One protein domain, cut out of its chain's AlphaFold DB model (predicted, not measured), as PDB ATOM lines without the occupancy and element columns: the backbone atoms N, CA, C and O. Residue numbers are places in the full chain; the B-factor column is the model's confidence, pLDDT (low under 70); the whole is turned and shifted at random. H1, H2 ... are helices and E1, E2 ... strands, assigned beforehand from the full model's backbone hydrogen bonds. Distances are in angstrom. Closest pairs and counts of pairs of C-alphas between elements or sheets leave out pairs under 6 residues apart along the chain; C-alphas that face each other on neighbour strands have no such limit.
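What this domain is: This is residues 108 to 265 of the 268 residues of an uncharacterized protein of Lentisphaerae bacterium (UniProt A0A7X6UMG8). Two sheets stand face to face as a sandwich: a large, strongly twisted sheet of E1, E2, E3, E5, E6 and E7, built on the long side-by-side strands E3 and E7, and a smaller sheet of E4, E8 and E9 over one of its faces. On its other face are two helices, H1 crossing E3 and E7, and the very short H2 over E3. The printed part has 158 residues, with two named helices and nine named strands in the order E1, H1, H2, E2, E3, E4, E5, E6, E7, E8, E9, and its class is mostly strand. The larger sheet is branched and mixed, with only E2 and E3 parallel among its neighbour pairs; the smaller runs E4, E8, E9, all antiparallel. The whole is compact, with a radius of gyration of the C-alphas of 15.1 A and spans of 46 by 33 by 26 A.

Where its parts are: In the larger sheet, E3 is residues 157 to 167 and measures 32.4 A from first to last C-alpha, and E7 is residues 217 to 228, 31.6 A. C-alpha 217, where E7 begins, is at (222.787, 248.105, 253.664). E1 is residues 108 to 111, beginning at C-alpha 108 at (225.987, 237.693, 251.059); E2 is residues 143 to 145, E5 residues 186 to 190 and E6 residues 196 to 198. In the smaller sheet, E4 is residues 176 to 181, 17.1 A long, E8 residues 237 to 245, 26.0 A, and E9 residues 253 to 264, 32.2 A, ending at C-alpha 264 at (218.705, 218.177, 231.436). H1 is residues 114 to 123, 14.3 A long, and H2 is residues 138 to 141.

How they stand to each other: E3 and E7 are antiparallel at 162 degrees between their directions, with N 158 and O 227 within hydrogen-bond range at 2.8 A and N 166 and O 218 at 2.8 A. On the other side of E3 from E7 lie E1, beside residues 161 to 165, and E2, beside residues 158 to 160. E1 is antiparallel to E3, with N 110 and O 163 at 2.9 A; E2 is parallel to it, with N 145 and O 159 at 2.9 A. E5 is antiparallel to E7, with N 188 and O 226 at 2.8 A, and E5 and E6 form a hairpin, with N 197 and O 189 at 3.0 A. H1 is on this sheet at a height of 8.2 A, over E3 and E7, and runs across the strands, at 86 degrees to E7 on the local plane; its closest C-alphas to E7 are those of Ala 120 and Ser 223, 5.9 A apart. H2 is on the same face, over E3 at a height of 7.5 A, with the C-alphas of Tyr 141 and Tyr 158 closest at 4.6 A. Every O i to N i+4 pair in H1 is within hydrogen-bond range; H2 is too short for such a pair. Between the two sheets of the sandwich, the parts that face each other are 8.8 A centre to centre and the best planes 20 degrees apart. In the smaller sheet E8 is the inner strand: N 178 of E4 and O 243 are 2.8 A apart, and in the hairpin of E8 and E9 N 244 and O 255 are 2.8 A apart.

The domain as a whole: The two C-alphas farthest apart are those of Gly 214 and Glu 232, at 48.4 A. The printed part has no cut. The links H1 to H2, E2 to E3 and E6 to E7 are long, the last with 18 residues. Mean pLDDT of the printed part is 74.1, and it is under 70 at residues 166 to 177, 192, 200 to 223 and 245 to 253.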
ATOM      1  N   THR A 108     226.927 238.800 251.194       80.19
ATOM      2  CA  THR A 108     225.987 237.693 251.059       80.19
ATOM      3  C   THR A 108     225.538 237.585 249.608       80.19
ATOM      4  O   THR A 108     224.947 238.515 249.060       80.19
ATOM      5  N   PHE A 109     225.770 236.422 249.001       83.44
ATOM      6  CA  PHE A 109     225.376 236.114 247.627       83.44
ATOM      7  C   PHE A 109     224.165 235.174 247.597       83.44
ATOM      8  O   PHE A 109     224.184 234.073 248.167       83.44
ATOM      9  N   SER A 110     223.121 235.561 246.871       84.44
ATOM     10  CA  SER A 110     221.927 234.738 246.672       84.44
ATOM     11  C   SER A 110     221.343 234.909 245.272       84.44
ATOM     12  O   SER A 110     221.706 235.822 244.530       84.44
ATOM     13  N   LEU A 111     220.393 234.043 244.926       84.94
ATOM     14  CA  LEU A 111     219.469 234.328 243.838       84.94
ATOM     15  C   LEU A 111     218.400 235.298 244.362       84.94
ATOM     16  O   LEU A 111     217.925 235.167 245.493       84.94
ATOM     17  N   GLY A 112     218.117 236.340 243.590       76.44
ATOM     18  CA  GLY A 112     217.041 237.292 243.834       76.44
ATOM     19  C   GLY A 112     215.695 236.719 243.410       76.44
ATOM     20  O   GLY A 112     215.613 235.646 242.827       76.44
ATOM     21  N   SER A 113     214.629 237.451 243.699       82.56
ATOM     22  CA  SER A 113     213.273 237.177 243.226       82.56
ATOM     23  C   SER A 113     213.013 237.797 241.851       82.56
ATOM     24  O   SER A 113     213.682 238.743 241.432       82.56
ATOM     25  N   GLU A 114     211.972 237.317 241.169       82.31
ATOM     26  CA  GLU A 114     211.530 237.870 239.882       82.31
ATOM     27  C   GLU A 114     211.201 239.372 239.981       82.31
ATOM     28  O   GLU A 114     211.540 240.157 239.094       82.31
ATOM     29  N   GLN A 115     210.614 239.803 241.103       82.25
ATOM     30  CA  GLN A 115     210.316 241.211 241.363       82.25
ATOM     31  C   GLN A 115     211.590 242.061 241.467       82.25
ATOM     32  O   GLN A 115     211.640 243.169 240.928       82.25
ATOM     33  N   GLU A 116     212.622 241.562 242.147       76.75
ATOM     34  CA  GLU A 116     213.905 242.264 242.267       76.75
ATOM     35  C   GLU A 116     214.611 242.359 240.903       76.75
ATOM     36  O   GLU A 116     215.150 243.413 240.557       76.75
ATOM     37  N   VAL A 117     214.523 241.312 240.076       78.19
ATOM     38  CA  VAL A 117     215.000 241.328 238.683       78.19
ATOM     39  C   VAL A 117     214.250 242.349 237.832       78.19
ATOM     40  O   VAL A 117     214.877 243.098 237.080       78.19
ATOM     41  N   ALA A 118     212.925 242.418 237.950       79.19
ATOM     42  CA  ALA A 118     212.120 243.407 237.240       79.19
ATOM     43  C   ALA A 118     212.507 244.843 237.641       79.19
ATOM     44  O   ALA A 118     212.666 245.706 236.775       79.19
ATOM     45  N   GLY A 119     212.742 245.084 238.935       77.56
ATOM     46  CA  GLY A 119     213.259 246.360 239.433       77.56
ATOM     47  C   GLY A 119     214.632 246.714 238.850       77.56
ATOM     48  O   GLY A 119     214.853 247.853 238.438       77.56
ATOM     49  N   ALA A 120     215.536 245.737 238.735       74.38
ATOM     50  CA  ALA A 120     216.848 245.932 238.117       74.38
ATOM     51  C   ALA A 120     216.749 246.250 236.615       74.38
ATOM     52  O   ALA A 120     217.385 247.197 236.148       74.38
ATOM     53  N   LYS A 121     215.900 245.525 235.864       77.94
ATOM     54  CA  LYS A 121     215.597 245.835 234.453       77.94
ATOM     55  C   LYS A 121     215.095 247.273 234.307       77.94
ATOM     56  O   LYS A 121     215.579 248.000 233.445       77.94
ATOM     57  N   GLN A 122     214.195 247.715 235.187       79.19
ATOM     58  CA  GLN A 122     213.686 249.088 235.188       79.19
ATOM     59  C   GLN A 122     214.794 250.121 235.451       79.19
ATOM     60  O   GLN A 122     214.881 251.115 234.726       79.19
ATOM     61  N   ALA A 123     215.653 249.893 236.448       70.88
ATOM     62  CA  ALA A 123     216.755 250.797 236.783       70.88
ATOM     63  C   ALA A 123     217.765 250.942 235.630       70.88
ATOM     64  O   ALA A 123     218.206 252.050 235.323       70.88
ATOM     65  N   LEU A 124     218.062 249.835 234.944       74.38
ATOM     66  CA  LEU A 124     218.942 249.773 233.772       74.38
ATOM     67  C   LEU A 124     218.250 250.139 232.453       74.38
ATOM     68  O   LEU A 124     218.888 250.123 231.400       74.38
ATOM     69  N   ARG A 125     216.952 250.464 232.496       83.31
ATOM     70  CA  ARG A 125     216.124 250.765 231.317       83.31
ATOM     71  C   ARG A 125     216.178 249.655 230.260       83.31
ATOM     72  O   ARG A 125     216.217 249.941 229.069       83.31
ATOM     73  N   ILE A 126     216.203 248.403 230.709       84.19
ATOM     74  CA  ILE A 126     216.137 247.214 229.859       84.19
ATOM     75  C   ILE A 126     214.664 246.889 229.599       84.19
ATOM     76  O   ILE A 126     213.942 246.507 230.521       84.19
ATOM     77  N   GLY A 127     214.226 247.049 228.352       88.50
ATOM     78  CA  GLY A 127     212.888 246.660 227.900       88.50
ATOM     79  C   GLY A 127     212.839 245.233 227.350       88.50
ATOM     80  O   GLY A 127     213.863 244.662 226.997       88.50
ATOM     81  N   GLU A 128     211.644 244.656 227.227       89.75
ATOM     82  CA  GLU A 128     211.453 243.342 226.582       89.75
ATOM     83  C   GLU A 128     211.780 243.353 225.080       89.75
ATOM     84  O   GLU A 128     212.219 242.339 224.534       89.75
ATOM     85  N   ASP A 129     211.605 244.511 224.437       90.06
ATOM     86  CA  ASP A 129     211.924 244.742 223.025       90.06
ATOM     87  C   ASP A 129     213.395 245.127 222.785       90.06
ATOM     88  O   ASP A 129     213.814 245.215 221.627       90.06
ATOM     89  N   ASP A 130     214.185 245.349 223.846       90.00
ATOM     90  CA  ASP A 130     215.623 245.592 223.707       90.00
ATOM     91  C   ASP A 130     216.320 244.342 223.160       90.00
ATOM     92  O   ASP A 130     215.942 243.205 223.452       90.00
ATOM     93  N   PHE A 131     217.386 244.565 222.394       89.94
ATOM     94  CA  PHE A 131     218.240 243.502 221.879       89.94
ATOM     95  C   PHE A 131     219.509 243.374 222.720       89.94
ATOM     96  O   PHE A 131     220.200 244.360 222.992       89.94
ATOM     97  N   ILE A 132     219.834 242.141 223.099       86.31
ATOM     98  CA  ILE A 132     221.087 241.780 223.758       86.31
ATOM     99  C   ILE A 132     222.168 241.629 222.690       86.31
ATOM    100  O   ILE A 132     222.144 240.677 221.910       86.31
ATOM    101  N   ALA A 133     223.115 242.572 222.659       77.75
ATOM    102  CA  ALA A 133     224.280 242.555 221.765       77.75
ATOM    103  C   ALA A 133     223.944 242.212 220.290       77.75
ATOM    104  O   ALA A 133     224.659 241.440 219.659       77.75
ATOM    105  N   ASP A 134     222.823 242.728 219.773       76.00
ATOM    106  CA  ASP A 134     222.282 242.468 218.423       76.00
ATOM    107  C   ASP A 134     221.938 240.996 218.099       76.00
ATOM    108  O   ASP A 134     221.658 240.657 216.949       76.00
ATOM    109  N   THR A 135     221.926 240.109 219.097       79.06
ATOM    110  CA  THR A 135     221.679 238.670 218.904       79.06
ATOM    111  C   THR A 135     220.223 238.256 219.102       79.06
ATOM    112  O   THR A 135     219.682 237.515 218.284       79.06
ATOM    113  N   ALA A 136     219.582 238.698 220.185       86.88
ATOM    114  CA  ALA A 136     218.272 238.206 220.615       86.88
ATOM    115  C   ALA A 136     217.523 239.258 221.435       86.88
ATOM    116  O   ALA A 136     218.150 240.130 222.042       86.88
ATOM    117  N   GLN A 137     216.193 239.174 221.461       91.38
ATOM    118  CA  GLN A 137     215.385 240.092 222.258       91.38
ATOM    119  C   GLN A 137     215.425 239.672 223.726       91.38
ATOM    120  O   GLN A 137     215.470 238.487 224.048       91.38
ATOM    121  N   VAL A 138     215.374 240.635 224.643       88.88
ATOM    122  CA  VAL A 138     215.383 240.356 226.088       88.88
ATOM    123  C   VAL A 138     214.224 239.441 226.497       88.88
ATOM    124  O   VAL A 138     214.394 238.607 227.387       88.88
ATOM    125  N   LYS A 139     213.058 239.546 225.844       90.06
ATOM    126  CA  LYS A 139     211.915 238.648 226.092       90.06
ATOM    127  C   LYS A 139     212.219 237.164 225.844       90.06
ATOM    128  O   LYS A 139     211.579 236.313 226.460       90.06
ATOM    129  N   ASP A 140     213.199 236.858 224.991       90.62
ATOM    130  CA  ASP A 140     213.627 235.483 224.707       90.62
ATOM    131  C   ASP A 140     214.299 234.847 225.937       90.62
ATOM    132  O   ASP A 140     214.408 233.632 226.021       90.62
ATOM    133  N   TYR A 141     214.704 235.659 226.917       90.00
ATOM    134  CA  TYR A 141     215.251 235.221 228.199       90.00
ATOM    135  C   TYR A 141     214.212 235.293 229.329       90.00
ATOM    136  O   TYR A 141     214.564 235.460 230.493       90.00
ATOM    137  N   SER A 142     212.916 235.206 229.033       86.19
ATOM    138  CA  SER A 142     211.850 235.277 230.049       86.19
ATOM    139  C   SER A 142     211.841 234.105 231.044       86.19
ATOM    140  O   SER A 142     211.199 234.216 232.087       86.19
ATOM    141  N   ASN A 143     212.597 233.030 230.789       87.69
ATOM    142  CA  ASN A 143     212.765 231.914 231.722       87.69
ATOM    143  C   ASN A 143     213.595 232.347 232.943       87.69
ATOM    144  O   ASN A 143     214.827 232.359 232.914       87.69
ATOM    145  N   PHE A 144     212.924 232.747 234.018       87.38
ATOM    146  CA  PHE A 144     213.576 233.216 235.237       87.38
ATOM    147  C   PHE A 144     214.124 232.064 236.098       87.38
ATOM    148  O   PHE A 144     213.421 231.090 236.367       87.38
ATOM    149  N   ILE A 145     215.359 232.210 236.588       85.81
ATOM    150  CA  ILE A 145     215.990 231.294 237.547       85.81
ATOM    151  C   ILE A 145     216.072 231.973 238.919       85.81
ATOM    152  O   ILE A 145     216.862 232.898 239.123       85.81
ATOM    153  N   GLY A 146     215.271 231.478 239.866       81.94
ATOM    154  CA  GLY A 146     215.256 231.934 241.263       81.94
ATOM    155  C   GLY A 146     215.774 230.911 242.280       81.94
ATOM    156  O   GLY A 146     215.745 231.187 243.475       81.94
ATOM    157  N   SER A 147     216.205 229.724 241.836       84.94
ATOM    158  CA  SER A 147     216.707 228.635 242.691       84.94
ATOM    159  C   SER A 147     217.734 227.772 241.945       84.94
ATOM    160  O   SER A 147     217.609 227.588 240.737       84.94
ATOM    161  N   GLU A 148     218.706 227.207 242.669       87.25
ATOM    162  CA  GLU A 148     219.678 226.213 242.164       87.25
ATOM    163  C   GLU A 148     219.034 224.836 241.901       87.25
ATOM    164  O   GLU A 148     219.611 223.988 241.230       87.25
ATOM    165  N   GLU A 149     217.801 224.617 242.369       88.06
ATOM    166  CA  GLU A 149     217.031 223.394 242.083       88.06
ATOM    167  C   GLU A 149     216.459 223.358 240.654       88.06
ATOM    168  O   GLU A 149     215.926 222.335 240.218       88.06
ATOM    169  N   VAL A 150     216.538 224.468 239.913       88.56
ATOM    170  CA  VAL A 150     216.072 224.531 238.525       88.56
ATOM    171  C   VAL A 150     217.018 223.731 237.633       88.56
ATOM    172  O   VAL A 150     218.226 223.954 237.624       88.56
ATOM    173  N   THR A 151     216.454 222.820 236.842       91.62
ATOM    174  CA  THR A 151     217.187 222.130 235.776       91.62
ATOM    175  C   THR A 151     217.136 222.967 234.503       91.62
ATOM    176  O   THR A 151     216.052 223.285 234.008       91.62
ATOM    177  N   LEU A 152     218.301 223.330 233.977       92.12
ATOM    178  CA  LEU A 152     218.430 224.049 232.715       92.12
ATOM    179  C   LEU A 152     218.315 223.074 231.551       92.12
ATOM    180  O   LEU A 152     218.758 221.933 231.626       92.12
ATOM    181  N   SER A 153     217.724 223.533 230.462       91.81
ATOM    182  CA  SER A 153     217.591 222.778 229.225       91.81
ATOM    183  C   SER A 153     218.565 223.307 228.184       91.81
ATOM    184  O   SER A 153     218.809 224.511 228.085       91.81
ATOM    185  N   LYS A 154     219.124 222.399 227.389       90.56
ATOM    186  CA  LYS A 154     219.999 222.759 226.270       90.56
ATOM    187  C   LYS A 154     219.217 223.516 225.195       90.56
ATOM    188  O   LYS A 154     218.081 223.167 224.887       90.56
ATOM    189  N   GLY A 155     219.845 224.528 224.603       89.00
ATOM    190  CA  GLY A 155     219.249 225.403 223.587       89.00
ATOM    191  C   GLY A 155     218.350 226.510 224.146       89.00
ATOM    192  O   GLY A 155     217.889 227.353 223.376       89.00
ATOM    193  N   GLU A 156     218.122 226.537 225.460       91.62
ATOM    194  CA  GLU A 156     217.254 227.512 226.112       91.62
ATOM    195  C   GLU A 156     218.027 228.717 226.668       91.62
ATOM    196  O   GLU A 156     219.243 228.703 226.901       91.62
ATOM    197  N   LYS A 157     217.270 229.795 226.876       92.31
ATOM    198  CA  LYS A 157     217.748 231.105 227.322       92.31
ATOM    199  C   LYS A 157     217.062 231.497 228.619       92.31
ATOM    200  O   LYS A 157     215.845 231.373 228.738       92.31
ATOM    201  N   TYR A 158     217.834 232.005 229.576       91.56
ATOM    202  CA  TYR A 158     217.385 232.244 230.946       91.56
ATOM    203  C   TYR A 158     217.763 233.631 231.466       91.56
ATOM    204  O   TYR A 158     218.858 234.128 231.207       91.56
ATOM    205  N   THR A 159     216.884 234.243 232.261       89.31
ATOM    206  CA  THR A 159     217.243 235.393 233.102       89.31
ATOM    207  C   THR A 159     217.586 234.898 234.501       89.31
ATOM    208  O   THR A 159     216.729 234.396 235.226       89.31
ATOM    209  N   LEU A 160     218.828 235.111 234.913       83.50
ATOM    210  CA  LEU A 160     219.325 234.825 236.246       83.50
ATOM    211  C   LEU A 160     219.292 236.098 237.102       83.50
ATOM    212  O   LEU A 160     219.899 237.122 236.771       83.50
ATOM    213  N   GLY A 161     218.560 236.040 238.215       76.81
ATOM    214  CA  GLY A 161     218.506 237.128 239.184       76.81
ATOM    215  C   GLY A 161     219.618 236.999 240.200       76.81
ATOM    216  O   GLY A 161     219.436 236.323 241.201       76.81
ATOM    217  N   LEU A 162     220.760 237.635 239.974       76.25
ATOM    218  CA  LEU A 162     221.861 237.594 240.932       76.25
ATOM    219  C   LEU A 162     221.744 238.732 241.943       76.25
ATOM    220  O   LEU A 162     221.648 239.903 241.574       76.25
ATOM    221  N   LYS A 163     221.730 238.382 243.229       76.31
ATOM    222  CA  LYS A 163     221.602 239.324 244.337       76.31
ATOM    223  C   LYS A 163     222.844 239.278 245.204       76.31
ATOM    224  O   LYS A 163     223.256 238.214 245.669       76.31
ATOM    225  N   VAL A 164     223.383 240.460 245.469       74.81
ATOM    226  CA  VAL A 164     224.498 240.630 246.389       74.81
ATOM    227  C   VAL A 164     224.130 241.670 247.435       74.81
ATOM    228  O   VAL A 164     223.657 242.766 247.119       74.81
ATOM    229  N   VAL A 165     224.308 241.294 248.697       73.69
ATOM    230  CA  VAL A 165     224.073 242.160 249.850       73.69
ATOM    231  C   VAL A 165     225.396 242.381 250.557       73.69
ATOM    232  O   VAL A 165     226.101 241.424 250.855       73.69
ATOM    233  N   VAL A 166     225.731 243.638 250.804       69.62
ATOM    234  CA  VAL A 166     226.920 244.055 251.535       69.62
ATOM    235  C   VAL A 166     226.475 244.862 252.743       69.62
ATOM    236  O   VAL A 166     225.819 245.899 252.602       69.62
ATOM    237  N   ASP A 167     226.843 244.385 253.924       64.12
ATOM    238  CA  ASP A 167     226.562 245.070 255.180       64.12
ATOM    239  C   ASP A 167     227.596 246.183 255.409       64.12
ATOM    240  O   ASP A 167     228.794 245.954 255.268       64.12
ATOM    241  N   GLU A 168     227.119 247.389 255.739       57.34
ATOM    242  CA  GLU A 168     227.938 248.554 256.122       57.34
ATOM    243  C   GLU A 168     229.131 248.891 255.194       57.34
ATOM    244  O   GLU A 168     230.250 249.089 255.676       57.34
ATOM    245  N   PRO A 169     228.951 249.020 253.867       57.06
ATOM    246  CA  PRO A 169     230.061 249.451 253.027       57.06
ATOM    247  C   PRO A 169     230.461 250.883 253.389       57.06
ATOM    248  O   PRO A 169     229.606 251.755 253.586       57.06
ATOM    249  N   ALA A 170     231.769 251.137 253.444       53.31
ATOM    250  CA  ALA A 170     232.286 252.485 253.616       53.31
ATOM    251  C   ALA A 170     231.738 253.398 252.505       53.31
ATOM    252  O   ALA A 170     231.670 253.004 251.334       53.31
ATOM    253  N   ALA A 171     231.318 254.610 252.884       47.59
ATOM    254  CA  ALA A 171     230.773 255.589 251.949       47.59
ATOM    255  C   ALA A 171     231.727 255.786 250.761       47.59
ATOM    256  O   ALA A 171     232.941 255.818 250.937       47.59
ATOM    257  N   ASP A 172     231.159 255.880 249.558       49.56
ATOM    258  CA  ASP A 172     231.883 256.096 248.300       49.56
ATOM    259  C   ASP A 172     232.871 254.988 247.879       49.56
ATOM    260  O   ASP A 172     233.615 255.183 246.920       49.56
ATOM    261  N   THR A 173     232.852 253.807 248.513       52.12
ATOM    262  CA  THR A 173     233.668 252.662 248.065       52.12
ATOM    263  C   THR A 173     233.090 252.076 246.772       52.12
ATOM    264  O   THR A 173     231.969 251.553 246.792       52.12
ATOM    265  N   PRO A 174     233.804 252.142 245.632       53.31
ATOM    266  CA  PRO A 174     233.343 251.528 244.399       53.31
ATOM    267  C   PRO A 174     233.450 250.006 244.514       53.31
ATOM    268  O   PRO A 174     234.539 249.458 244.638       53.31
ATOM    269  N   ILE A 175     232.317 249.314 244.435       58.53
ATOM    270  CA  ILE A 175     232.281 247.852 244.408       58.53
ATOM    271  C   ILE A 175     232.183 247.385 242.958       58.53
ATOM    272  O   ILE A 175     231.242 247.739 242.240       58.53
ATOM    273  N   THR A 176     233.149 246.570 242.542       63.69
ATOM    274  CA  THR A 176     233.165 245.943 241.217       63.69
ATOM    275  C   THR A 176     232.729 244.486 241.324       63.69
ATOM    276  O   THR A 176     233.125 243.787 242.256       63.69
ATOM    277  N   PHE A 177     231.927 244.023 240.362       68.62
ATOM    278  CA  PHE A 177     231.464 242.637 240.285       68.62
ATOM    279  C   PHE A 177     231.977 241.990 239.011       68.62
ATOM    280  O   PHE A 177     231.777 242.546 237.937       68.62
ATOM    281  N   GLY A 178     232.560 240.804 239.130       70.25
ATOM    282  CA  GLY A 178     232.892 239.938 238.005       70.25
ATOM    283  C   GLY A 178     231.939 238.754 237.965       70.25
ATOM    284  O   GLY A 178     231.509 238.256 239.005       70.25
ATOM    285  N   ILE A 179     231.607 238.322 236.753       75.69
ATOM    286  CA  ILE A 179     230.806 237.126 236.509       75.69
ATOM    287  C   ILE A 179     231.603 236.223 235.587       75.69
ATOM    288  O   ILE A 179     232.136 236.685 234.573       75.69
ATOM    289  N   GLU A 180     231.633 234.947 235.935       79.88
ATOM    290  CA  GLU A 180     232.185 233.865 235.132       79.88
ATOM    291  C   GLU A 180     231.150 232.744 235.046       79.88
ATOM    292  O   GLU A 180     230.347 232.557 235.960       79.88
ATOM    293  N   ALA A 181     231.147 232.010 233.940       82.75
ATOM    294  CA  ALA A 181     230.287 230.850 233.749       82.75
ATOM    295  C   ALA A 181     231.107 229.675 233.213       82.75
ATOM    296  O   ALA A 181     232.199 229.884 232.674       82.75
ATOM    297  N   THR A 182     230.579 228.456 233.340       84.88
ATOM    298  CA  THR A 182     231.170 227.247 232.749       84.88
ATOM    299  C   THR A 182     231.533 227.463 231.281       84.88
ATOM    300  O   THR A 182     230.785 228.085 230.523       84.88
ATOM    301  N   GLU A 183     232.684 226.926 230.867       83.94
ATOM    302  CA  GLU A 183     233.133 226.992 229.478       83.94
ATOM    303  C   GLU A 183     232.043 226.482 228.520       83.94
ATOM    304  O   GLU A 183     231.377 225.482 228.777       83.94
ATOM    305  N   GLY A 184     231.833 227.203 227.418       81.25
ATOM    306  CA  GLY A 184     230.779 226.900 226.450       81.25
ATOM    307  C   GLY A 184     229.414 227.514 226.778       81.25
ATOM    308  O   GLY A 184     228.588 227.616 225.879       81.25
ATOM    309  N   VAL A 185     229.170 228.004 227.996       86.38
ATOM    310  CA  VAL A 185     227.948 228.754 228.328       86.38
ATOM    311  C   VAL A 185     228.135 230.226 227.983       86.38
ATOM    312  O   VAL A 185     229.158 230.830 228.314       86.38
ATOM    313  N   ASN A 186     227.142 230.831 227.326       87.19
ATOM    314  CA  ASN A 186     227.169 232.269 227.082       87.19
ATOM    315  C   ASN A 186     226.469 233.018 228.221       87.19
ATOM    316  O   ASN A 186     225.364 232.647 228.616       87.19
ATOM    317  N   TYR A 187     227.063 234.114 228.691       86.75
ATOM    318  CA  TYR A 187     226.403 235.058 229.588       86.75
ATOM    319  C   TYR A 187     226.498 236.489 229.070       86.75
ATOM    320  O   TYR A 187     227.492 236.890 228.454       86.75
ATOM    321  N   TYR A 188     225.455 237.267 229.349       85.44
ATOM    322  CA  TYR A 188     225.338 238.651 228.922       85.44
ATOM    323  C   TYR A 188     224.908 239.552 230.072       85.44
ATOM    324  O   TYR A 188     224.064 239.185 230.892       85.44
ATOM    325  N   LEU A 189     225.456 240.765 230.087       80.44
ATOM    326  CA  LEU A 189     225.056 241.815 231.018       80.44
ATOM    327  C   LEU A 189     225.152 243.203 230.382       80.44
ATOM    328  O   LEU A 189     225.857 243.408 229.388       80.44
ATOM    329  N   ARG A 190     224.412 244.148 230.967       77.31
ATOM    330  CA  ARG A 190     224.356 245.551 230.549       77.31
ATOM    331  C   ARG A 190     224.866 246.456 231.664       77.31
ATOM    332  O   ARG A 190     224.474 246.266 232.817       77.31
ATOM    333  N   ASP A 191     225.698 247.432 231.314       72.00
ATOM    334  CA  ASP A 191     226.167 248.459 232.251       72.00
ATOM    335  C   ASP A 191     225.207 249.661 232.360       72.00
ATOM    336  O   ASP A 191     224.227 249.791 231.620       72.00
ATOM    337  N   THR A 192     225.515 250.575 233.285       68.12
ATOM    338  CA  THR A 192     224.802 251.851 233.488       68.12
ATOM    339  C   THR A 192     224.816 252.771 232.267       68.12
ATOM    340  O   THR A 192     223.909 253.590 232.111       68.12
ATOM    341  N   ALA A 193     225.830 252.658 231.406       73.88
ATOM    342  CA  ALA A 193     225.941 253.414 230.161       73.88
ATOM    343  C   ALA A 193     225.102 252.794 229.027       73.88
ATOM    344  O   ALA A 193     224.988 253.373 227.945       73.88
ATOM    345  N   GLY A 194     224.481 251.640 229.281       76.06
ATOM    346  CA  GLY A 194     223.611 250.931 228.359       76.06
ATOM    347  C   GLY A 194     224.345 249.997 227.397       76.06
ATOM    348  O   GLY A 194     223.686 249.458 226.505       76.06
ATOM    349  N   LYS A 195     225.657 249.788 227.563       81.56
ATOM    350  CA  LYS A 195     226.464 248.890 226.731       81.56
ATOM    351  C   LYS A 195     226.282 247.438 227.173       81.56
ATOM    352  O   LYS A 195     226.273 247.140 228.364       81.56
ATOM    353  N   TRP A 196     226.155 246.547 226.189       83.19
ATOM    354  CA  TRP A 196     226.097 245.099 226.380       83.19
ATOM    355  C   TRP A 196     227.469 244.454 226.257       83.19
ATOM    356  O   TRP A 196     228.335 244.911 225.507       83.19
ATOM    357  N   TYR A 197     227.616 243.337 226.948       80.12
ATOM    358  CA  TYR A 197     228.835 242.552 226.991       80.12
ATOM    359  C   TYR A 197     228.478 241.069 226.997       80.12
ATOM    360  O   TYR A 197     227.434 240.689 227.528       80.12
ATOM    361  N   LYS A 198     229.353 240.255 226.410       85.50
ATOM    362  CA  LYS A 198     229.194 238.808 226.258       85.50
ATOM    363  C   LYS A 198     230.457 238.116 226.750       85.50
ATOM    364  O   LYS A 198     231.536 238.500 226.304       85.50
ATOM    365  N   ASN A 199     230.321 237.102 227.605       78.50
ATOM    366  CA  ASN A 199     231.409 236.214 228.057       78.50
ATOM    367  C   ASN A 199     232.683 236.962 228.466       78.50
ATOM    368  O   ASN A 199     233.802 236.518 228.216       78.50
ATOM    369  N   THR A 200     232.501 238.170 228.979       64.94
ATOM    370  CA  THR A 200     233.584 239.062 229.343       64.94
ATOM    371  C   THR A 200     233.464 239.227 230.844       64.94
ATOM    372  O   THR A 200     232.408 239.687 231.292       64.94
ATOM    373  N   PRO A 201     234.503 238.879 231.620       56.00
ATOM    374  CA  PRO A 201     234.606 239.321 232.999       56.00
ATOM    375  C   PRO A 201     234.526 240.845 232.964       56.00
ATOM    376  O   PRO A 201     235.406 241.509 232.409       56.00
ATOM    377  N   ILE A 202     233.412 241.406 233.423       54.97
ATOM    378  CA  ILE A 202     233.256 242.856 233.419       54.97
ATOM    379  C   ILE A 202     233.845 243.380 234.690       54.97
ATOM    380  O   ILE A 202     233.433 243.015 235.779       54.97
ATOM    381  N   TRP A 203     234.770 244.300 234.509       51.78
ATOM    382  CA  TRP A 203     235.340 245.107 235.562       51.78
ATOM    383  C   TRP A 203     234.661 246.463 235.442       51.78
ATOM    384  O   TRP A 203     235.073 247.316 234.658       51.78
ATOM    385  N   GLY A 204     233.518 246.619 236.099       43.47
ATOM    386  CA  GLY A 204     232.742 247.846 236.007       43.47
ATOM    387  C   GLY A 204     231.867 248.072 237.231       43.47
ATOM    388  O   GLY A 204     231.508 247.106 237.911       43.47
ATOM    389  N   PRO A 205     231.505 249.336 237.517       40.91
ATOM    390  CA  PRO A 205     230.577 249.645 238.589       40.91
ATOM    391  C   PRO A 205     229.249 248.965 238.259       40.91
ATOM    392  O   PRO A 205     228.563 249.344 237.305       40.91
ATOM    393  N   GLY A 206     228.902 247.926 239.019       43.72
ATOM    394  CA  GLY A 206     227.567 247.351 238.946       43.72
ATOM    395  C   GLY A 206     226.543 248.453 239.204       43.72
ATOM    396  O   GLY A 206     226.789 249.371 239.989       43.72
ATOM    397  N   THR A 207     225.387 248.405 238.544       39.91
ATOM    398  CA  THR A 207     224.266 249.264 238.938       39.91
ATOM    399  C   THR A 207     223.870 248.942 240.368       39.91
ATOM    400  O   THR A 207     223.228 247.925 240.627       39.91
ATOM    401  N   THR A 208     224.206 249.827 241.292       40.50
ATOM    402  CA  THR A 208     223.636 249.826 242.629       40.50
ATOM    403  C   THR A 208     222.230 250.404 242.568       40.50
ATOM    404  O   THR A 208     222.037 251.563 242.203       40.50
ATOM    405  N   VAL A 209     221.230 249.620 242.963       37.09
ATOM    406  CA  VAL A 209     219.912 250.160 243.306       37.09
ATOM    407  C   VAL A 209     219.815 250.150 244.822       37.09
ATOM    408  O   VAL A 209     219.625 249.101 245.419       37.09
ATOM    409  N   VAL A 210     219.961 251.312 245.460       35.72
ATOM    410  CA  VAL A 210     219.692 251.452 246.896       35.72
ATOM    411  C   VAL A 210     218.181 251.340 247.099       35.72
ATOM    412  O   VAL A 210     217.439 252.276 246.794       35.72
ATOM    413  N   VAL A 211     217.699 250.198 247.593       36.03
ATOM    414  CA  VAL A 211     216.288 250.055 247.980       36.03
ATOM    415  C   VAL A 211     216.126 250.605 249.399       36.03
ATOM    416  O   VAL A 211     216.616 250.031 250.367       36.03
ATOM    417  N   GLY A 212     215.491 251.774 249.515       26.91
ATOM    418  CA  GLY A 212     215.383 252.530 250.765       26.91
ATOM    419  C   GLY A 212     214.626 251.808 251.889       26.91
ATOM    420  O   GLY A 212     213.562 251.235 251.667       26.91
ATOM    421  N   GLY A 213     215.158 251.907 253.115       32.34
ATOM    422  CA  GLY A 213     214.548 251.349 254.332       32.34
ATOM    423  C   GLY A 213     215.154 251.799 255.673       32.34
ATOM    424  O   GLY A 213     214.788 251.251 256.706       32.34
ATOM    425  N   GLY A 214     216.054 252.792 255.699       28.89
ATOM    426  CA  GLY A 214     216.555 253.381 256.955       28.89
ATOM    427  C   GLY A 214     217.632 252.581 257.702       28.89
ATOM    428  O   GLY A 214     217.917 252.896 258.854       28.89
ATOM    429  N   LEU A 215     218.249 251.588 257.063       30.42
ATOM    430  CA  LEU A 215     219.448 250.897 257.541       30.42
ATOM    431  C   LEU A 215     220.490 250.931 256.408       30.42
ATOM    432  O   LEU A 215     220.119 250.750 255.247       30.42
ATOM    433  N   ASN A 216     221.756 251.217 256.722       31.25
ATOM    434  CA  ASN A 216     222.842 251.334 255.740       31.25
ATOM    435  C   ASN A 216     223.270 249.944 255.234       31.25
ATOM    436  O   ASN A 216     224.320 249.434 255.611       31.25
ATOM    437  N   TYR A 217     222.446 249.327 254.392       33.94
ATOM    438  CA  TYR A 217     222.787 248.105 253.664       33.94
ATOM    439  C   TYR A 217     222.979 248.434 252.184       33.94
ATOM    440  O   TYR A 217     222.150 249.121 251.581       33.94
ATOM    441  N   TYR A 218     224.038 247.910 251.573       43.28
ATOM    442  CA  TYR A 218     224.075 247.745 250.123       43.28
ATOM    443  C   TYR A 218     223.255 246.497 249.800       43.28
ATOM    444  O   TYR A 218     223.654 245.387 250.124       43.28
ATOM    445  N   ALA A 219     222.106 246.654 249.156       37.66
ATOM    446  CA  ALA A 219     221.362 245.534 248.592       37.66
ATOM    447  C   ALA A 219     221.130 245.839 247.116       37.66
ATOM    448  O   ALA A 219     220.244 246.617 246.783       37.66
ATOM    449  N   GLY A 220     221.960 245.275 246.240       44.91
ATOM    450  CA  GLY A 220     221.846 245.450 244.797       44.91
ATOM    451  C   GLY A 220     221.615 244.109 244.112       44.91
ATOM    452  O   GLY A 220     222.332 243.141 244.360       44.91
ATOM    453  N   VAL A 221     220.629 244.043 243.218       47.19
ATOM    454  CA  VAL A 221     220.662 243.042 242.146       47.19
ATOM    455  C   VAL A 221     221.695 243.535 241.144       47.19
ATOM    456  O   VAL A 221     221.560 244.641 240.621       47.19
ATOM    457  N   THR A 222     222.734 242.745 240.901       51.56
ATOM    458  CA  THR A 222     223.952 243.143 240.175       51.56
ATOM    459  C   THR A 222     223.767 243.238 238.658       51.56
ATOM    460  O   THR A 222     224.704 242.985 237.918       51.56
ATOM    461  N   SER A 223     222.597 243.677 238.180       59.00
ATOM    462  CA  SER A 223     222.099 243.509 236.802       59.00
ATOM    463  C   SER A 223     221.497 242.112 236.580       59.00
ATOM    464  O   SER A 223     222.029 241.126 237.095       59.00
ATOM    465  N   PRO A 224     220.368 241.993 235.851       71.50
ATOM    466  CA  PRO A 224     219.921 240.696 235.357       71.50
ATOM    467  C   PRO A 224     221.021 240.086 234.485       71.50
ATOM    468  O   PRO A 224     221.458 240.703 233.512       71.50
ATOM    469  N   VAL A 225     221.452 238.875 234.831       81.38
ATOM    470  CA  VAL A 225     222.410 238.121 234.021       81.38
ATOM    471  C   VAL A 225     221.619 237.242 233.075       81.38
ATOM    472  O   VAL A 225     220.762 236.472 233.499       81.38
ATOM    473  N   PHE A 226     221.879 237.366 231.784       85.56
ATOM    474  CA  PHE A 226     221.215 236.557 230.772       85.56
ATOM    475  C   PHE A 226     222.125 235.397 230.411       85.56
ATOM    476  O   PHE A 226     223.260 235.631 230.010       85.56
ATOM    477  N   VAL A 227     221.647 234.169 230.578       87.62
ATOM    478  CA  VAL A 227     222.422 232.944 230.366       87.62
ATOM    479  C   VAL A 227     221.825 232.176 229.196       87.62
ATOM    480  O   VAL A 227     220.612 231.996 229.114       87.62
ATOM    481  N   GLU A 228     222.674 231.733 228.281       90.56
ATOM    482  CA  GLU A 228     222.312 230.903 227.135       90.56
ATOM    483  C   GLU A 228     223.109 229.604 227.220       90.56
ATOM    484  O   GLU A 228     224.343 229.621 227.168       90.56
ATOM    485  N   VAL A 229     222.387 228.490 227.366       89.44
ATOM    486  CA  VAL A 229     222.955 227.138 227.372       89.44
ATOM    487  C   VAL A 229     222.876 226.613 225.940       89.44
ATOM    488  O   VAL A 229     221.769 226.340 225.474       89.44
ATOM    489  N   PRO A 230     223.990 226.486 225.199       87.75
ATOM    490  CA  PRO A 230     223.915 226.067 223.802       87.75
ATOM    491  C   PRO A 230     223.334 224.659 223.645       87.75
ATOM    492  O   PRO A 230     223.442 223.819 224.538       87.75
ATOM    493  N   ALA A 231     222.727 224.382 222.490       88.12
ATOM    494  CA  ALA A 231     222.152 223.065 222.202       88.12
ATOM    495  C   ALA A 231     223.231 221.966 222.169       88.12
ATOM    496  O   ALA A 231     222.986 220.820 222.537       88.12
ATOM    497  N   GLU A 232     224.433 222.341 221.743       88.62
ATOM    498  CA  GLU A 232     225.632 221.517 221.655       88.62
ATOM    499  C   GLU A 232     226.392 221.360 222.981       88.62
ATOM    500  O   GLU A 232     227.418 220.684 222.996       88.62
ATOM    501  N   PHE A 233     225.918 221.963 224.079       89.19
ATOM    502  CA  PHE A 233     226.571 221.851 225.384       89.19
ATOM    503  C   PHE A 233     226.622 220.385 225.844       89.19
ATOM    504  O   PHE A 233     225.600 219.691 225.887       89.19
ATOM    505  N   ASP A 234     227.816 219.897 226.173       87.94
ATOM    506  CA  ASP A 234     228.088 218.500 226.527       87.94
ATOM    507  C   ASP A 234     228.214 218.262 228.041       87.94
ATOM    508  O   ASP A 234     228.232 217.111 228.475       87.94
ATOM    509  N   GLY A 235     228.226 219.332 228.842       88.44
ATOM    510  CA  GLY A 235     228.252 219.266 230.300       88.44
ATOM    511  C   GLY A 235     226.914 218.864 230.932       88.44
ATOM    512  O   GLY A 235     225.832 219.095 230.389       88.44
ATOM    513  N   GLU A 236     227.001 218.285 232.130       90.75
ATOM    514  CA  GLU A 236     225.846 217.904 232.961       90.75
ATOM    515  C   GLU A 236     225.416 219.022 233.926       90.75
ATOM    516  O   GLU A 236     224.355 218.944 234.547       90.75
ATOM    517  N   GLN A 237     226.248 220.056 234.081       92.88
ATOM    518  CA  GLN A 237     226.028 221.166 235.002       92.88
ATOM    519  C   GLN A 237     226.494 222.483 234.384       92.88
ATOM    520  O   GLN A 237     227.447 222.514 233.606       92.88
ATOM    521  N   VAL A 238     225.817 223.562 234.765       90.25
ATOM    522  CA  VAL A 238     226.244 224.939 234.524       90.25
ATOM    523  C   VAL A 238     226.540 225.580 235.868       90.25
ATOM    524  O   VAL A 238     225.686 225.629 236.750       90.25
ATOM    525  N   GLU A 239     227.745 226.102 235.999       90.50
ATOM    526  CA  GLU A 239     228.207 226.894 237.124       90.50
ATOM    527  C   GLU A 239     228.266 228.361 236.701       90.50
ATOM    528  O   GLU A 239     228.772 228.695 235.627       90.50
ATOM    529  N   VAL A 240     227.742 229.245 237.546       85.50
ATOM    530  CA  VAL A 240     227.866 230.697 237.395       85.50
ATOM    531  C   VAL A 240     228.477 231.249 238.672       85.50
ATOM    532  O   VAL A 240     227.875 231.170 239.742       85.50
ATOM    533  N   THR A 241     229.670 231.818 238.563       85.12
ATOM    534  CA  THR A 241     230.400 232.413 239.681       85.12
ATOM    535  C   THR A 241     230.259 233.924 239.647       85.12
ATOM    536  O   THR A 241     230.503 234.557 238.622       85.12
ATOM    537  N   ILE A 242     229.888 234.505 240.784       80.19
ATOM    538  CA  ILE A 242     229.974 235.945 241.026       80.19
ATOM    539  C   ILE A 242     231.130 236.191 241.972       80.19
ATOM    540  O   ILE A 242     231.199 235.562 243.027       80.19
ATOM    541  N   SER A 243     231.960 237.166 241.635       76.88
ATOM    542  CA  SER A 243     233.056 237.638 242.474       76.88
ATOM    543  C   SER A 243     232.951 239.143 242.689       76.88
ATOM    544  O   SER A 243     232.481 239.875 241.817       76.88
ATOM    545  N   MET A 244     233.391 239.606 243.853       73.69
ATOM    546  CA  MET A 244     233.472 241.012 244.232       73.69
ATOM    547  C   MET A 244     234.913 241.433 244.455       73.69
ATOM    548  O   MET A 244     235.683 240.698 245.076       73.69
ATOM    549  N   TYR A 245     235.234 242.637 243.991       66.44
ATOM    550  CA  TYR A 245     236.594 243.162 243.974       66.44
ATOM    551  C   TYR A 245     236.652 244.561 244.576       66.44
ATOM    552  O   TYR A 245     235.788 245.401 244.295       66.44
ATOM    553  N   GLU A 246     237.660 244.791 245.424       56.09
ATOM    554  CA  GLU A 246     237.843 246.040 246.192       56.09
ATOM    555  C   GLU A 246     238.265 247.198 245.282       56.09
ATOM    556  O   GLU A 246     238.038 248.370 245.564       56.09
ATOM    557  N   THR A 247     238.849 246.851 244.137       56.34
ATOM    558  CA  THR A 247     239.252 247.761 243.068       56.34
ATOM    559  C   THR A 247     239.031 247.076 241.717       56.34
ATOM    560  O   THR A 247     238.570 245.939 241.648       56.34
ATOM    561  N   ALA A 248     239.399 247.729 240.612       50.22
ATOM    562  CA  ALA A 248     239.462 247.074 239.301       50.22
ATOM    563  C   ALA A 248     240.587 246.013 239.195       50.22
ATOM    564  O   ALA A 248     240.855 245.538 238.092       50.22
ATOM    565  N   ASN A 249     241.269 245.672 240.300       53.66
ATOM    566  CA  ASN A 249     242.265 244.610 240.332       53.66
ATOM    567  C   ASN A 249     241.591 243.225 240.496       53.66
ATOM    568  O   ASN A 249     241.020 242.969 241.562       53.66
ATOM    569  N   PRO A 250     241.685 242.326 239.495       53.19
ATOM    570  CA  PRO A 250     241.160 240.958 239.564       53.19
ATOM    571  C   PRO A 250     241.736 240.101 240.689       53.19
ATOM    572  O   PRO A 250     241.092 239.147 241.109       53.19
ATOM    573  N   ASP A 251     242.917 240.432 241.198       56.69
ATOM    574  CA  ASP A 251     243.570 239.614 242.221       56.69
ATOM    575  C   ASP A 251     243.062 239.928 243.642       56.69
ATOM    576  O   ASP A 251     243.306 239.164 244.574       56.69
ATOM    577  N   ASN A 252     242.284 241.006 243.808       62.03
ATOM    578  CA  ASN A 252     241.754 241.451 245.100       62.03
ATOM    579  C   ASN A 252     240.278 241.054 245.269       62.03
ATOM    580  O   ASN A 252     239.402 241.909 245.447       62.03
ATOM    581  N   VAL A 253     239.995 239.749 245.179       66.44
ATOM    582  CA  VAL A 253     238.665 239.188 245.469       66.44
ATOM    583  C   VAL A 253     238.431 239.215 246.978       66.44
ATOM    584  O   VAL A 253     239.091 238.485 247.713       66.44
ATOM    585  N   PHE A 254     237.446 239.981 247.443       72.69
ATOM    586  CA  PHE A 254     237.045 239.965 248.858       72.69
ATOM    587  C   PHE A 254     235.764 239.153 249.114       72.69
ATOM    588  O   PHE A 254     235.347 238.976 250.255       72.69
ATOM    589  N   GLY A 255     235.135 238.612 248.066       76.56
ATOM    590  CA  GLY A 255     234.070 237.624 248.211       76.56
ATOM    591  C   GLY A 255     233.649 237.017 246.881       76.56
ATOM    592  O   GLY A 255     233.610 237.710 245.868       76.56
ATOM    593  N   SER A 256     233.305 235.731 246.879       83.81
ATOM    594  CA  SER A 256     232.718 235.077 245.712       83.81
ATOM    595  C   SER A 256     231.718 233.993 246.097       83.81
ATOM    596  O   SER A 256     231.726 233.471 247.217       83.81
ATOM    597  N   LYS A 257     230.838 233.657 245.154       87.81
ATOM    598  CA  LYS A 257     229.959 232.492 245.236       87.81
ATOM    599  C   LYS A 257     229.719 231.908 243.854       87.81
ATOM    600  O   LYS A 257     229.388 232.635 242.921       87.81
ATOM    601  N   THR A 258     229.798 230.587 243.776       90.06
ATOM    602  CA  THR A 258     229.377 229.800 242.617       90.06
ATOM    603  C   THR A 258     227.969 229.265 242.847       90.06
ATOM    604  O   THR A 258     227.688 228.686 243.897       90.06
ATOM    605  N   PHE A 259     227.090 229.484 241.873       89.69
ATOM    606  CA  PHE A 259     225.766 228.877 241.781       89.69
ATOM    607  C   PHE A 259     225.828 227.731 240.780       89.69
ATOM    608  O   PHE A 259     226.356 227.921 239.684       89.69
ATOM    609  N   THR A 260     225.293 226.568 241.141       93.00
ATOM    610  CA  THR A 260     225.355 225.364 240.298       93.00
ATOM    611  C   THR A 260     223.958 224.926 239.894       93.00
ATOM    612  O   THR A 260     223.081 224.769 240.741       93.00
ATOM    613  N   PHE A 261     223.758 224.687 238.602       92.81
ATOM    614  CA  PHE A 261     222.489 224.250 238.033       92.81
ATOM    615  C   PHE A 261     222.688 222.947 237.267       92.81
ATOM    616  O   PHE A 261     223.632 222.814 236.486       92.81
ATOM    617  N   ALA A 262     221.789 221.984 237.461       93.19
ATOM    618  CA  ALA A 262     221.784 220.763 236.660       93.19
ATOM    619  C   ALA A 262     221.349 221.067 235.220       93.19
ATOM    620  O   ALA A 262     220.487 221.920 235.003       93.19
ATOM    621  N   VAL A 263     221.897 220.341 234.246       91.69
ATOM    622  CA  VAL A 263     221.467 220.395 232.844       91.69
ATOM    623  C   VAL A 263     220.743 219.108 232.478       91.69
ATOM    624  O   VAL A 263     221.278 218.012 232.626       91.69
ATOM    625  N   GLY A 264     219.519 219.252 231.983       86.56
ATOM    626  CA  GLY A 264     218.705 218.177 231.436       86.56
ATOM    627  C   GLY A 264     218.567 218.287 229.920       86.56
ATOM    628  O   GLY A 264     218.771 219.348 229.323       86.56
ATOM    629  N   GLU A 265     218.199 217.176 229.288       75.19
ATOM    630  CA  GLU A 265     217.678 217.220 227.924       75.19
ATOM    631  C   GLU A 265     216.239 217.744 227.945       75.19
ATOM    632  O   GLU A 265     215.478 217.484 228.877       75.19
TER     633      GLU A 265